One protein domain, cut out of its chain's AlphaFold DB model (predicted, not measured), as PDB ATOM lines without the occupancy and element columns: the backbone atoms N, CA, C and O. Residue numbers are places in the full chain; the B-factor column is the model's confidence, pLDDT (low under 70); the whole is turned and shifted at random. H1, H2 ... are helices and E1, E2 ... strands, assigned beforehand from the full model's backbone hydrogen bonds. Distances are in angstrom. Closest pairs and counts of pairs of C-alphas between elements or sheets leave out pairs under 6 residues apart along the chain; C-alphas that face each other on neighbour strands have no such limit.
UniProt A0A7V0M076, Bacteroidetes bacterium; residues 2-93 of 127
ATOM      1  N   TYR A   2      15.797  -6.884   2.317       88.75
ATOM      2  CA  TYR A   2      16.418  -7.729   3.357       88.75
ATOM      3  C   TYR A   2      15.447  -8.665   4.087       88.75
ATOM      4  O   TYR A   2      15.711  -9.859   4.165       88.75
ATOM      5  N   LEU A   3      14.301  -8.155   4.548       90.31
ATOM      6  CA  LEU A   3      13.309  -8.969   5.265       90.31
ATOM      7  C   LEU A   3      12.743 -10.094   4.396       90.31
ATOM      8  O   LEU A   3      12.695 -11.236   4.833       90.31
ATOM      9  N   LYS A   4      12.413  -9.793   3.135       88.31
ATOM     10  CA  LYS A   4      11.950 -10.799   2.168       88.31
ATOM     11  C   LYS A   4      12.989 -11.912   1.970       88.31
ATOM     12  O   LYS A   4      12.623 -13.079   1.966       88.31
ATOM     13  N   ARG A   5      14.283 -11.570   1.876       89.44
ATOM     14  CA  ARG A   5      15.367 -12.570   1.803       89.44
ATOM     15  C   ARG A   5      15.483 -13.393   3.080       89.44
ATOM     16  O   ARG A   5      15.670 -14.595   2.990       89.44
ATOM     17  N   GLY A   6      15.373 -12.759   4.246       91.62
ATOM     18  CA  GLY A   6      15.392 -13.461   5.530       91.62
ATOM     19  C   GLY A   6      14.265 -14.487   5.632       91.62
ATOM     20  O   GLY A   6      14.525 -15.640   5.954       91.62
ATOM     21  N   LEU A   7      13.040 -14.093   5.271       90.94
ATOM     22  CA  LEU A   7      11.878 -14.988   5.248       90.94
ATOM     23  C   LEU A   7      12.045 -16.132   4.237       90.94
ATOM     24  O   LEU A   7      11.727 -17.270   4.558       90.94
ATOM     25  N   ALA A   8      12.609 -15.867   3.056       91.56
ATOM     26  CA  ALA A   8      12.873 -16.895   2.042       91.56
ATOM     27  C   ALA A   8      13.874 -17.981   2.489       91.56
ATOM     28  O   ALA A   8      13.944 -19.043   1.878       91.56
ATOM     29  N   LEU A   9      14.673 -17.720   3.532       92.44
ATOM     30  CA  LEU A   9      15.638 -18.677   4.085       92.44
ATOM     31  C   LEU A   9      15.064 -19.532   5.221       92.44
ATOM     32  O   LEU A   9      15.735 -20.461   5.677       92.44
ATOM     33  N   LEU A  10      13.866 -19.214   5.716       93.56
ATOM     34  CA  LEU A  10      13.212 -20.014   6.745       93.56
ATOM     35  C   LEU A  10      12.715 -21.336   6.150       93.56
ATOM     36  O   LEU A  10      12.512 -21.468   4.946       93.56
ATOM     37  N   ARG A  11      12.541 -22.341   7.009       95.31
ATOM     38  CA  ARG A  11      11.878 -23.587   6.608       95.31
ATOM     39  C   ARG A  11      10.363 -23.354   6.522       95.31
ATOM     40  O   ARG A  11       9.871 -22.536   7.299       95.31
ATOM     41  N   PRO A  12       9.643 -24.083   5.652       95.62
ATOM     42  CA  PRO A  12       8.184 -24.104   5.676       95.62
ATOM     43  C   PRO A  12       7.627 -24.515   7.047       95.62
ATOM     44  O   PRO A  12       8.274 -25.278   7.777       95.62
ATOM     45  N   GLY A  13       6.425 -24.038   7.362       95.50
ATOM     46  CA  GLY A  13       5.666 -24.379   8.567       95.50
ATOM     47  C   GLY A  13       6.009 -23.575   9.826       95.50
ATOM     48  O   GLY A  13       6.847 -22.665   9.828       95.50
ATOM     49  N   GLU A  14       5.353 -23.944  10.928       97.12
ATOM     50  CA  GLU A  14       5.305 -23.174  12.177       97.12
ATOM     51  C   GLU A  14       6.603 -23.164  13.002       97.12
ATOM     52  O   GLU A  14       7.417 -24.095  12.967       97.12
ATOM     53  N   GLY A  15       6.762 -22.111  13.807       96.56
ATOM     54  CA  GLY A  15       7.775 -22.026  14.863       96.56
ATOM     55  C   GLY A  15       9.136 -21.494  14.413       96.56
ATOM     56  O   GLY A  15      10.102 -21.537  15.183       96.56
ATOM     57  N   GLN A  16       9.245 -20.971  13.187       96.69
ATOM     58  CA  GLN A  16      10.485 -20.360  12.716       96.69
ATOM     59  C   GLN A  16      10.494 -18.896  13.133       96.69
ATOM     60  O   GLN A  16       9.494 -18.202  12.990       96.69
ATOM     61  N   ALA A  17      11.630 -18.401  13.620       96.06
ATOM     62  CA  ALA A  17      11.734 -17.033  14.112       96.06
ATOM     63  C   ALA A  17      12.619 -16.162  13.216       96.06
ATOM     64  O   ALA A  17      13.652 -16.601  12.709       96.06
ATOM     65  N   GLY A  18      12.237 -14.893  13.089       94.56
ATOM     66  CA  GLY A  18      13.043 -13.847  12.470       94.56
ATOM     67  C   GLY A  18      13.176 -12.641  13.393       94.56
ATOM     68  O   GLY A  18      12.253 -12.309  14.134       94.56
ATOM     69  N   PHE A  19      14.324 -11.971  13.326       96.75
ATOM     70  CA  PHE A  19      14.592 -10.757  14.090       96.75
ATOM     71  C   PHE A  19      15.094  -9.660  13.167       96.75
ATOM     72  O   PHE A  19      15.930  -9.911  12.296       96.75
ATOM     73  N   PHE A  20      14.607  -8.438  13.363       96.25
ATOM     74  CA  PHE A  20      15.116  -7.283  12.634       96.25
ATOM     75  C   PHE A  20      15.000  -5.990  13.436       96.25
ATOM     76  O   PHE A  20      14.144  -5.851  14.306       96.25
ATOM     77  N   GLY A  21      15.882  -5.043  13.124       96.00
ATOM     78  CA  GLY A  21      15.856  -3.699  13.687       96.00
ATOM     79  C   GLY A  21      15.035  -2.744  12.826       96.00
ATOM     80  O   GLY A  21      15.110  -2.800  11.596       96.00
ATOM     81  N   LEU A  22      14.291  -1.839  13.459       95.44
ATOM     82  CA  LEU A  22      13.624  -0.727  12.784       95.44
ATOM     83  C   LEU A  22      13.741   0.546  13.625       95.44
ATOM     84  O   LEU A  22      13.436   0.547  14.817       95.44
ATOM     85  N   THR A  23      14.213   1.631  13.019       94.00
ATOM     86  CA  THR A  23      14.432   2.902  13.717       94.00
ATOM     87  C   THR A  23      13.203   3.798  13.628       94.00
ATOM     88  O   THR A  23      12.463   3.768  12.648       94.00
ATOM     89  N   HIS A  24      12.986   4.627  14.649       90.88
ATOM     90  CA  HIS A  24      12.101   5.792  14.520       90.88
ATOM     91  C   HIS A  24      12.793   6.940  13.787       90.88
ATOM     92  O   HIS A  24      12.142   7.747  13.131       90.88
ATOM     93  N   THR A  25      14.117   6.991  13.906       88.81
ATOM     94  CA  THR A  25      14.973   8.032  13.355       88.81
ATOM     95  C   THR A  25      14.899   8.120  11.829       88.81
ATOM     96  O   THR A  25      14.984   9.220  11.300       88.81
ATOM     97  N   GLU A  26      14.720   6.992  11.130       88.44
ATOM     98  CA  GLU A  26      14.731   6.943   9.654       88.44
ATOM     99  C   GLU A  26      13.491   6.274   9.036       88.44
ATOM    100  O   GLU A  26      13.396   6.093   7.817       88.44
ATOM    101  N   ALA A  27      12.530   5.873   9.869       91.19
ATOM    102  CA  ALA A  27      11.265   5.324   9.409       91.19
ATOM    103  C   ALA A  27      10.114   5.885  10.242       91.19
ATOM    104  O   ALA A  27       9.972   5.603  11.433       91.19
ATOM    105  N   SER A  28       9.258   6.665   9.586       91.94
ATOM    106  CA  SER A  28       8.052   7.212  10.193       91.94
ATOM    107  C   SER A  28       7.079   6.109  10.625       91.94
ATOM    108  O   SER A  28       7.048   5.015  10.058       91.94
ATOM    109  N   LEU A  29       6.184   6.410  11.574       94.56
ATOM    110  CA  LEU A  29       5.120   5.475  11.977       94.56
ATOM    111  C   LEU A  29       4.228   5.046  10.800       94.56
ATOM    112  O   LEU A  29       3.672   3.949  10.807       94.56
ATOM    113  N   ARG A  30       4.111   5.887   9.765       94.06
ATOM    114  CA  ARG A  30       3.424   5.527   8.522       94.06
ATOM    115  C   ARG A  30       4.167   4.415   7.783       94.06
ATOM    116  O   ARG A  30       3.528   3.449   7.381       94.06
ATOM    117  N   LYS A  31       5.495   4.499   7.645       92.81
ATOM    118  CA  LYS A  31       6.293   3.402   7.074       92.81
ATOM    119  C   LYS A  31       6.244   2.143   7.920       92.81
ATOM    120  O   LYS A  31       6.158   1.055   7.363       92.81
ATOM    121  N   TRP A  32       6.262   2.288   9.242       95.38
ATOM    122  CA  TRP A  32       6.096   1.156  10.150       95.38
ATOM    123  C   TRP A  32       4.774   0.441   9.890       95.38
ATOM    124  O   TRP A  32       4.766  -0.767   9.685       95.38
ATOM    125  N   GLN A  33       3.672   1.191   9.818       95.75
ATOM    126  CA  GLN A  33       2.360   0.641   9.496       95.75
ATOM    127  C   GLN A  33       2.366  -0.074   8.140       95.75
ATOM    128  O   GLN A  33       1.848  -1.185   8.041       95.75
ATOM    129  N   THR A  34       2.934   0.542   7.099       94.00
ATOM    130  CA  THR A  34       3.031  -0.077   5.769       94.00
ATOM    131  C   THR A  34       3.807  -1.389   5.831       94.00
ATOM    132  O   THR A  34       3.291  -2.411   5.390       94.00
ATOM    133  N   LEU A  35       4.991  -1.390   6.450       92.69
ATOM    134  CA  LEU A  35       5.820  -2.583   6.587       92.69
ATOM    135  C   LEU A  35       5.108  -3.694   7.368       92.69
ATOM    136  O   LEU A  35       5.103  -4.840   6.935       92.69
ATOM    137  N   GLN A  36       4.501  -3.368   8.510       94.50
ATOM    138  CA  GLN A  36       3.782  -4.345   9.331       94.50
ATOM    139  C   GLN A  36       2.609  -4.957   8.560       94.50
ATOM    140  O   GLN A  36       2.424  -6.169   8.589       94.50
ATOM    141  N   ARG A  37       1.845  -4.138   7.825       94.00
ATOM    142  CA  ARG A  37       0.763  -4.628   6.961       94.00
ATOM    143  C   ARG A  37       1.290  -5.535   5.857       94.00
ATOM    144  O   ARG A  37       0.699  -6.577   5.622       94.00
ATOM    145  N   GLU A  38       2.376  -5.149   5.196       90.50
ATOM    146  CA  GLU A  38       3.004  -5.978   4.166       90.50
ATOM    147  C   GLU A  38       3.459  -7.325   4.728       90.50
ATOM    148  O   GLU A  38       3.130  -8.355   4.155       90.50
ATOM    149  N   LEU A  39       4.148  -7.336   5.873       90.25
ATOM    150  CA  LEU A  39       4.605  -8.567   6.522       90.25
ATOM    151  C   LEU A  39       3.436  -9.498   6.868       90.25
ATOM    152  O   LEU A  39       3.463 -10.668   6.496       90.25
ATOM    153  N   LEU A  40       2.398  -8.969   7.522       91.00
ATOM    154  CA  LEU A  40       1.232  -9.752   7.944       91.00
ATOM    155  C   LEU A  40       0.377 -10.253   6.769       91.00
ATOM    156  O   LEU A  40      -0.339 -11.234   6.923       91.00
ATOM    157  N   LEU A  41       0.429  -9.595   5.607       88.19
ATOM    158  CA  LEU A  41      -0.292 -10.028   4.404       88.19
ATOM    159  C   LEU A  41       0.502 -11.018   3.542       88.19
ATOM    160  O   LEU A  41      -0.083 -11.617   2.645       88.19
ATOM    161  N   MET A  42       1.816 -11.148   3.750       77.62
ATOM    162  CA  MET A  42       2.682 -11.894   2.835       77.62
ATOM    163  C   MET A  42       2.728 -13.396   3.111       77.62
ATOM    164  O   MET A  42       2.554 -14.160   2.173       77.62
ATOM    165  N   ASN A  43       3.030 -13.824   4.339       76.56
ATOM    166  CA  ASN A  43       3.439 -15.211   4.583       76.56
ATOM    167  C   ASN A  43       3.067 -15.667   5.992       76.56
ATOM    168  O   ASN A  43       3.948 -15.623   6.833       76.56
ATOM    169  N   ASP A  44       1.812 -16.037   6.255       94.00
ATOM    170  CA  ASP A  44       1.313 -16.620   7.522       94.00
ATOM    171  C   ASP A  44       2.280 -16.513   8.730       94.00
ATOM    172  O   ASP A  44       2.935 -17.468   9.153       94.00
ATOM    173  N   ILE A  45       2.467 -15.279   9.209       95.06
ATOM    174  CA  ILE A  45       3.412 -14.916  10.270       95.06
ATOM    175  C   ILE A  45       2.729 -13.987  11.261       95.06
ATOM    176  O   ILE A  45       1.818 -13.230  10.924       95.06
ATOM    177  N   VAL A  46       3.253 -13.973  12.479       96.50
ATOM    178  CA  VAL A  46       2.826 -13.069  13.541       96.50
ATOM    179  C   VAL A  46       4.008 -12.263  14.069       96.50
ATOM    180  O   VAL A  46       5.125 -12.763  14.200       96.50
ATOM    181  N   ILE A  47       3.765 -10.990  14.382       97.25
ATOM    182  CA  ILE A  47       4.711 -10.162  15.135       97.25
ATOM    183  C   ILE A  47       4.468 -10.444  16.616       97.25
ATOM    184  O   ILE A  47       3.375 -10.198  17.121       97.25
ATOM    185  N   THR A  48       5.480 -10.967  17.296       98.00
ATOM    186  CA  THR A  48       5.385 -11.389  18.703       98.00
ATOM    187  C   THR A  48       5.929 -10.335  19.652       98.00
ATOM    188  O   THR A  48       5.352 -10.116  20.714       98.00
ATOM    189  N   ASP A  49       6.973  -9.619  19.234       98.31
ATOM    190  CA  ASP A  49       7.617  -8.597  20.049       98.31
ATOM    191  C   ASP A  49       7.972  -7.367  19.219       98.31
ATOM    192  O   ASP A  49       8.437  -7.467  18.079       98.31
ATOM    193  N   ILE A  50       7.807  -6.202  19.843       97.69
ATOM    194  CA  ILE A  50       8.393  -4.934  19.411       97.69
ATOM    195  C   ILE A  50       9.031  -4.311  20.650       97.69
ATOM    196  O   ILE A  50       8.351  -3.706  21.480       97.69
ATOM    197  N   LEU A  51      10.340  -4.493  20.802       97.62
ATOM    198  CA  LEU A  51      11.086  -3.992  21.952       97.62
ATOM    199  C   LEU A  51      11.629  -2.599  21.636       97.62
ATOM    200  O   LEU A  51      12.514  -2.450  20.789       97.62
ATOM    201  N   TYR A  52      11.070  -1.585  22.300       95.75
ATOM    202  CA  TYR A  52      11.419  -0.182  22.082       95.75
ATOM    203  C   TYR A  52      12.844   0.136  22.548       95.75
ATOM    204  O   TYR A  52      13.231  -0.263  23.644       95.75
ATOM    205  N   GLU A  53      13.607   0.850  21.711       92.81
ATOM    206  CA  GLU A  53      15.000   1.260  21.978       92.81
ATOM    207  C   GLU A  53      15.931   0.125  22.445       92.81
ATOM    208  O   GLU A  53      16.843   0.333  23.239       92.81
ATOM    209  N   PHE A  54      15.718  -1.092  21.939       96.19
ATOM    210  CA  PHE A  54      16.502  -2.255  22.354       96.19
ATOM    211  C   PHE A  54      17.953  -2.215  21.855       96.19
ATOM    212  O   PHE A  54      18.852  -2.681  22.550       96.19
ATOM    213  N   THR A  55      18.191  -1.680  20.652       94.25
ATOM    214  CA  THR A  55      19.548  -1.589  20.090       94.25
ATOM    215  C   THR A  55      20.032  -0.151  20.119       94.25
ATOM    216  O   THR A  55      19.412   0.721  19.506       94.25
ATOM    217  N   GLU A  56      21.174   0.076  20.762       93.56
ATOM    218  CA  GLU A  56      21.910   1.338  20.718       93.56
ATOM    219  C   GLU A  56      23.123   1.189  19.800       93.56
ATOM    220  O   GLU A  56      23.867   0.212  19.888       93.56
ATOM    221  N   TYR A  57      23.316   2.153  18.902       89.81
ATOM    222  CA  TYR A  57      24.445   2.161  17.978       89.81
ATOM    223  C   TYR A  57      25.495   3.160  18.461       89.81
ATOM    224  O   TYR A  57      25.175   4.280  18.861       89.81
ATOM    225  N   GLU A  58      26.762   2.749  18.420       88.56
ATOM    226  CA  GLU A  58      27.874   3.574  18.885       88.56
ATOM    227  C   GLU A  58      28.075   4.822  18.015       88.56
ATOM    228  O   GLU A  58      28.012   4.790  16.783       88.56
ATOM    229  N   ASN A  59      28.417   5.937  18.664       86.88
ATOM    230  CA  ASN A  59      28.633   7.223  17.997       86.88
ATOM    231  C   ASN A  59      29.968   7.304  17.236       86.88
ATOM    232  O   ASN A  59      30.300   8.365  16.699       86.88
ATOM    233  N   GLU A  60      30.777   6.241  17.215       80.88
ATOM    234  CA  GLU A  60      32.085   6.228  16.543       80.88
ATOM    235  C   GLU A  60      31.965   6.524  15.046       80.88
ATOM    236  O   GLU A  60      32.781   7.259  14.494       80.88
ATOM    237  N   ASN A  61      30.880   6.055  14.425       73.56
ATOM    238  CA  ASN A  61      30.594   6.250  13.006       73.56
ATOM    239  C   ASN A  61      29.731   7.488  12.715       73.56
ATOM    240  O   ASN A  61      29.224   7.634  11.602       73.56
ATOM    241  N   PHE A  62      29.546   8.386  13.688       80.69
ATOM    242  CA  PHE A  62      28.795   9.619  13.471       80.69
ATOM    243  C   PHE A  62      29.534  10.535  12.490       80.69
ATOM    244  O   PHE A  62      30.619  11.039  12.787       80.69
ATOM    245  N   GLN A  63      28.938  10.749  11.318       79.06
ATOM    246  CA  GLN A  63      29.501  11.559  10.240       79.06
ATOM    247  C   GLN A  63      28.545  12.720   9.938       79.06
ATOM    248  O   GLN A  63      27.622  12.536   9.142       79.06
ATOM    249  N   PRO A  64      28.743  13.902  10.556       74.88
ATOM    250  CA  PRO A  64      27.836  15.042  10.402       74.88
ATOM    251  C   PRO A  64      27.712  15.495   8.942       74.88
ATOM    252  O   PRO A  64      26.638  15.887   8.519       74.88
ATOM    253  N   ASP A  65      28.768  15.340   8.136       72.44
ATOM    254  CA  ASP A  65      28.756  15.693   6.707       72.44
ATOM    255  C   ASP A  65      27.914  14.745   5.832       72.44
ATOM    256  O   ASP A  65      27.664  15.039   4.660       72.44
ATOM    257  N   LYS A  66      27.523  13.576   6.361       71.56
ATOM    258  CA  LYS A  66      26.719  12.561   5.652       71.56
ATOM    259  C   LYS A  66      25.296  12.426   6.182       71.56
ATOM    260  O   LYS A  66      24.479  11.762   5.546       71.56
ATOM    261  N   ILE A  67      25.027  13.020   7.334       73.56
ATOM    262  CA  ILE A  67      23.710  13.114   7.958       73.56
ATOM    263  C   ILE A  67      23.148  14.481   7.573       73.56
ATOM    264  O   ILE A  67      23.942  15.405   7.496       73.56
ATOM    265  N   GLN A  68      21.844  14.610   7.292       69.12
ATOM    266  CA  GLN A  68      21.153  15.886   6.985       69.12
ATOM    267  C   GLN A  68      21.759  17.101   7.730       69.12
ATOM    268  O   GLN A  68      21.389  17.416   8.864       69.12
ATOM    269  N   ALA A  69      22.748  17.747   7.098       61.78
ATOM    270  CA  ALA A  69      23.660  18.694   7.750       61.78
ATOM    271  C   ALA A  69      22.986  20.047   8.040       61.78
ATOM    272  O   ALA A  69      23.509  20.892   8.771       61.78
ATOM    273  N   ASP A  70      21.807  20.233   7.453       69.88
ATOM    274  CA  ASP A  70      20.889  21.343   7.632       69.88
ATOM    275  C   ASP A  70      20.108  21.277   8.953       69.88
ATOM    276  O   ASP A  70      19.546  22.290   9.370       69.88
ATOM    277  N   VAL A  71      20.128  20.145   9.671       75.00
ATOM    278  CA  VAL A  71      19.529  20.039  11.007       75.00
ATOM    279  C   VAL A  71      20.571  20.396  12.082       75.00
ATOM    280  O   VAL A  71      21.538  19.653  12.271       75.00
ATOM    281  N   PRO A  72      20.376  21.478  12.868       78.38
ATOM    282  CA  PRO A  72      21.392  21.972  13.807       78.38
ATOM    283  C   PRO A  72      21.866  20.948  14.848       78.38
ATOM    284  O   PRO A  72      23.022  20.982  15.266       78.38
ATOM    285  N   ILE A  73      20.999  20.014  15.258       78.56
ATOM    286  CA  ILE A  73      21.340  18.996  16.264       78.56
ATOM    287  C   ILE A  73      22.391  17.992  15.765       78.56
ATOM    288  O   ILE A  73      23.112  17.420  16.577       78.56
ATOM    289  N   PHE A  74      22.525  17.811  14.447       79.44
ATOM    290  CA  PHE A  74      23.498  16.893  13.849       79.44
ATOM    291  C   PHE A  74      24.831  17.561  13.495       79.44
ATOM    292  O   PHE A  74      25.742  16.891  13.020       79.44
ATOM    293  N   GLN A  75      25.000  18.855  13.780       81.19
ATOM    294  CA  GLN A  75      26.261  19.571  13.538       81.19
ATOM    295  C   GLN A  75      27.317  19.323  14.626       81.19
ATOM    296  O   GLN A  75      28.474  19.714  14.478       81.19
ATOM    297  N   GLN A  76      26.938  18.676  15.730       82.69
ATOM    298  CA  GLN A  76      27.834  18.332  16.829       82.69
ATOM    299  C   GLN A  76      27.801  16.829  17.072       82.69
ATOM    300  O   GLN A  76      26.749  16.200  16.980       82.69
ATOM    301  N   LYS A  77      28.959  16.250  17.413       84.06
ATOM    302  CA  LYS A  77      29.035  14.830  17.758       84.06
ATOM    303  C   LYS A  77      28.216  14.567  19.031       84.06
ATOM    304  O   LYS A  77      28.511  15.184  20.058       84.06
ATOM    305  N   PRO A  78      27.244  13.642  19.006       86.69
ATOM    306  CA  PRO A  78      26.447  13.330  20.185       86.69
ATOM    307  C   PRO A  78      27.304  12.732  21.303       86.69
ATOM    308  O   PRO A  78      28.191  11.907  21.063       86.69
ATOM    309  N   THR A  79      27.029  13.144  22.539       88.44
ATOM    310  CA  THR A  79      27.738  12.689  23.748       88.44
ATOM    311  C   THR A  79      27.136  11.426  24.360       88.44
ATOM    312  O   THR A  79      27.777  10.782  25.185       88.44
ATOM    313  N   VAL A  80      25.925  11.056  23.938       88.19
ATOM    314  CA  VAL A  80      25.203   9.838  24.330       88.19
ATOM    315  C   VAL A  80      24.752   9.080  23.077       88.19
ATOM    316  O   VAL A  80      24.611   9.720  22.027       88.19
ATOM    317  N   PRO A  81      24.532   7.752  23.138       87.75
ATOM    318  CA  PRO A  81      23.970   6.999  22.018       87.75
ATOM    319  C   PRO A  81      22.638   7.610  21.570       87.75
ATOM    320  O   PRO A  81      21.673   7.663  22.332       87.75
ATOM    321  N   TRP A  82      22.607   8.128  20.343       87.56
ATOM    322  CA  TRP A  82      21.457   8.874  19.810       87.56
ATOM    323  C   TRP A  82      20.685   8.085  18.753       87.56
ATOM    324  O   TRP A  82      19.489   8.294  18.567       87.56
ATOM    325  N   TYR A  83      21.370   7.185  18.046       90.19
ATOM    326  CA  TYR A  83      20.776   6.364  17.008       90.19
ATOM    327  C   TYR A  83      20.393   5.017  17.614       90.19
ATOM    328  O   TYR A  83      21.253   4.258  18.068       90.19
ATOM    329  N   LYS A  84      19.087   4.744  17.654       93.25
ATOM    330  CA  LYS A  84      18.518   3.554  18.286       93.25
ATOM    331  C   LYS A  84      17.500   2.884  17.380       93.25
ATOM    332  O   LYS A  84      16.796   3.551  16.617       93.25
ATOM    333  N   SER A  85      17.389   1.565  17.493       95.69
ATOM    334  CA  SER A  85      16.355   0.790  16.809       95.69
ATOM    335  C   SER A  85      15.517  -0.010  17.796       95.69
ATOM    336  O   SER A  85      15.983  -0.440  18.855       95.69
ATOM    337  N   CYS A  86      14.256  -0.205  17.432       97.44
ATOM    338  CA  CYS A  86      13.434  -1.226  18.050       97.44
ATOM    339  C   CYS A  86      13.802  -2.579  17.458       97.44
ATOM    340  O   CYS A  86      14.104  -2.660  16.266       97.44
ATOM    341  N   VAL A  87      13.728  -3.636  18.263       97.88
ATOM    342  CA  VAL A  87      13.851  -5.007  17.760       97.88
ATOM    343  C   VAL A  87      12.464  -5.595  17.578       97.88
ATOM    344  O   VAL A  87      11.663  -5.624  18.509       97.88
ATOM    345  N   TYR A  88      12.204  -6.063  16.365       97.69
ATOM    346  CA  TYR A  88      11.032  -6.844  16.017       97.69
ATOM    347  C   TYR A  88      11.372  -8.322  16.082       97.69
ATOM    348  O   TYR A  88      12.395  -8.742  15.533       97.69
ATOM    349  N   ARG A  89      10.473  -9.105  16.679       97.75
ATOM    350  CA  ARG A  89      10.451 -10.560  16.541       97.75
ATOM    351  C   ARG A  89       9.216 -10.972  15.756       97.75
ATOM    352  O   ARG A  89       8.094 -10.591  16.094       97.75
ATOM    353  N   LEU A  90       9.434 -11.781  14.729       96.06
ATOM    354  CA  LEU A  90       8.379 -12.463  13.990       96.06
ATOM    355  C   LEU A  90       8.496 -13.972  14.181       96.06
ATOM    356  O   LEU A  90       9.601 -14.486  14.368       96.06
ATOM    357  N   GLU A  91       7.362 -14.655  14.120       97.12
ATOM    358  CA  GLU A  91       7.273 -16.112  14.161       97.12
ATOM    359  C   GLU A  91       6.348 -16.612  13.048       97.12
ATOM    360  O   GLU A  91       5.326 -15.982  12.769       97.12
ATOM    361  N   THR A  92       6.737 -17.700  12.386       97.12
ATOM    362  CA  THR A  92       5.942 -18.343  11.335       97.12
ATOM    363  C   THR A  92       4.849 -19.219  11.933       97.12
ATOM    364  O   THR A  92       5.041 -19.842  12.981       97.12
ATOM    365  N   LEU A  93       3.712 -19.279  11.247       96.62
ATOM    366  CA  LEU A  93       2.566 -20.114  11.590       96.62
ATOM    367  C   LEU A  93       2.475 -21.320  10.636       96.62
ATOM    368  O   LEU A  93       3.387 -21.569   9.843       96.62
TER     369      LEU A  93
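What this domain is: This is residues 2 to 93 of the 127 residues of a protein of Bacteroidetes bacterium (UniProt A0A7V0M076). A narrow, strongly twisted antiparallel sheet, order E1 - E3 - E2, has H1 and H2 packed along it; a loop with short H3 reaches beyond one end. The 92 printed residues hold, along the chain, H1 E1 H2 E2 H3 E3, class mixed. The whole is a loose rod, radius of gyration of the C-alphas 16.2 A, spanning 49 by 23 by 21 A.

How they stand to each other: Start at inner strand E3, residues 84 to 92. Antiparallel to it are E1, residues 17 to 23 (N 20 to O 88, 3.1 A), and E2, residues 45 to 56 (N 87 to O 51, 3.0 A), both within hydrogen-bond range. H2, residues 29 to 42, touches E2, closest C-alphas Leu 40 and Val 46, 6.7 A. E1, H2 and E2 make a split strand-helix-strand unit, a right-handed crossover with E3 between the two strands. H1, residues 2 to 8, touches E1, closest C-alphas Gly 6 and Gly 18, 7.3 A. H3, residues 72 to 75, is not on the sheet. In H1 and H2 every O i to N i+4 pair is within range; H3 is too short for one.

Where its parts are: Find C-alpha 2 at (16.418, -7.729, 3.357), where H1 begins, 9.9 A long. E1 measures 20.1 A, H2 19.8 A, E2 26.7 A, H3 5.4 A; E3, 26.2 A, ends at C-alpha 92 (5.942, -18.343, 11.335).

The domain as a whole: The C-alphas farthest apart, Gly 13 and Pro 72, are 49.2 A apart. The printed part has no cut; the E2 to H3 link is long, and residues 68 to 70 have pLDDT under 70.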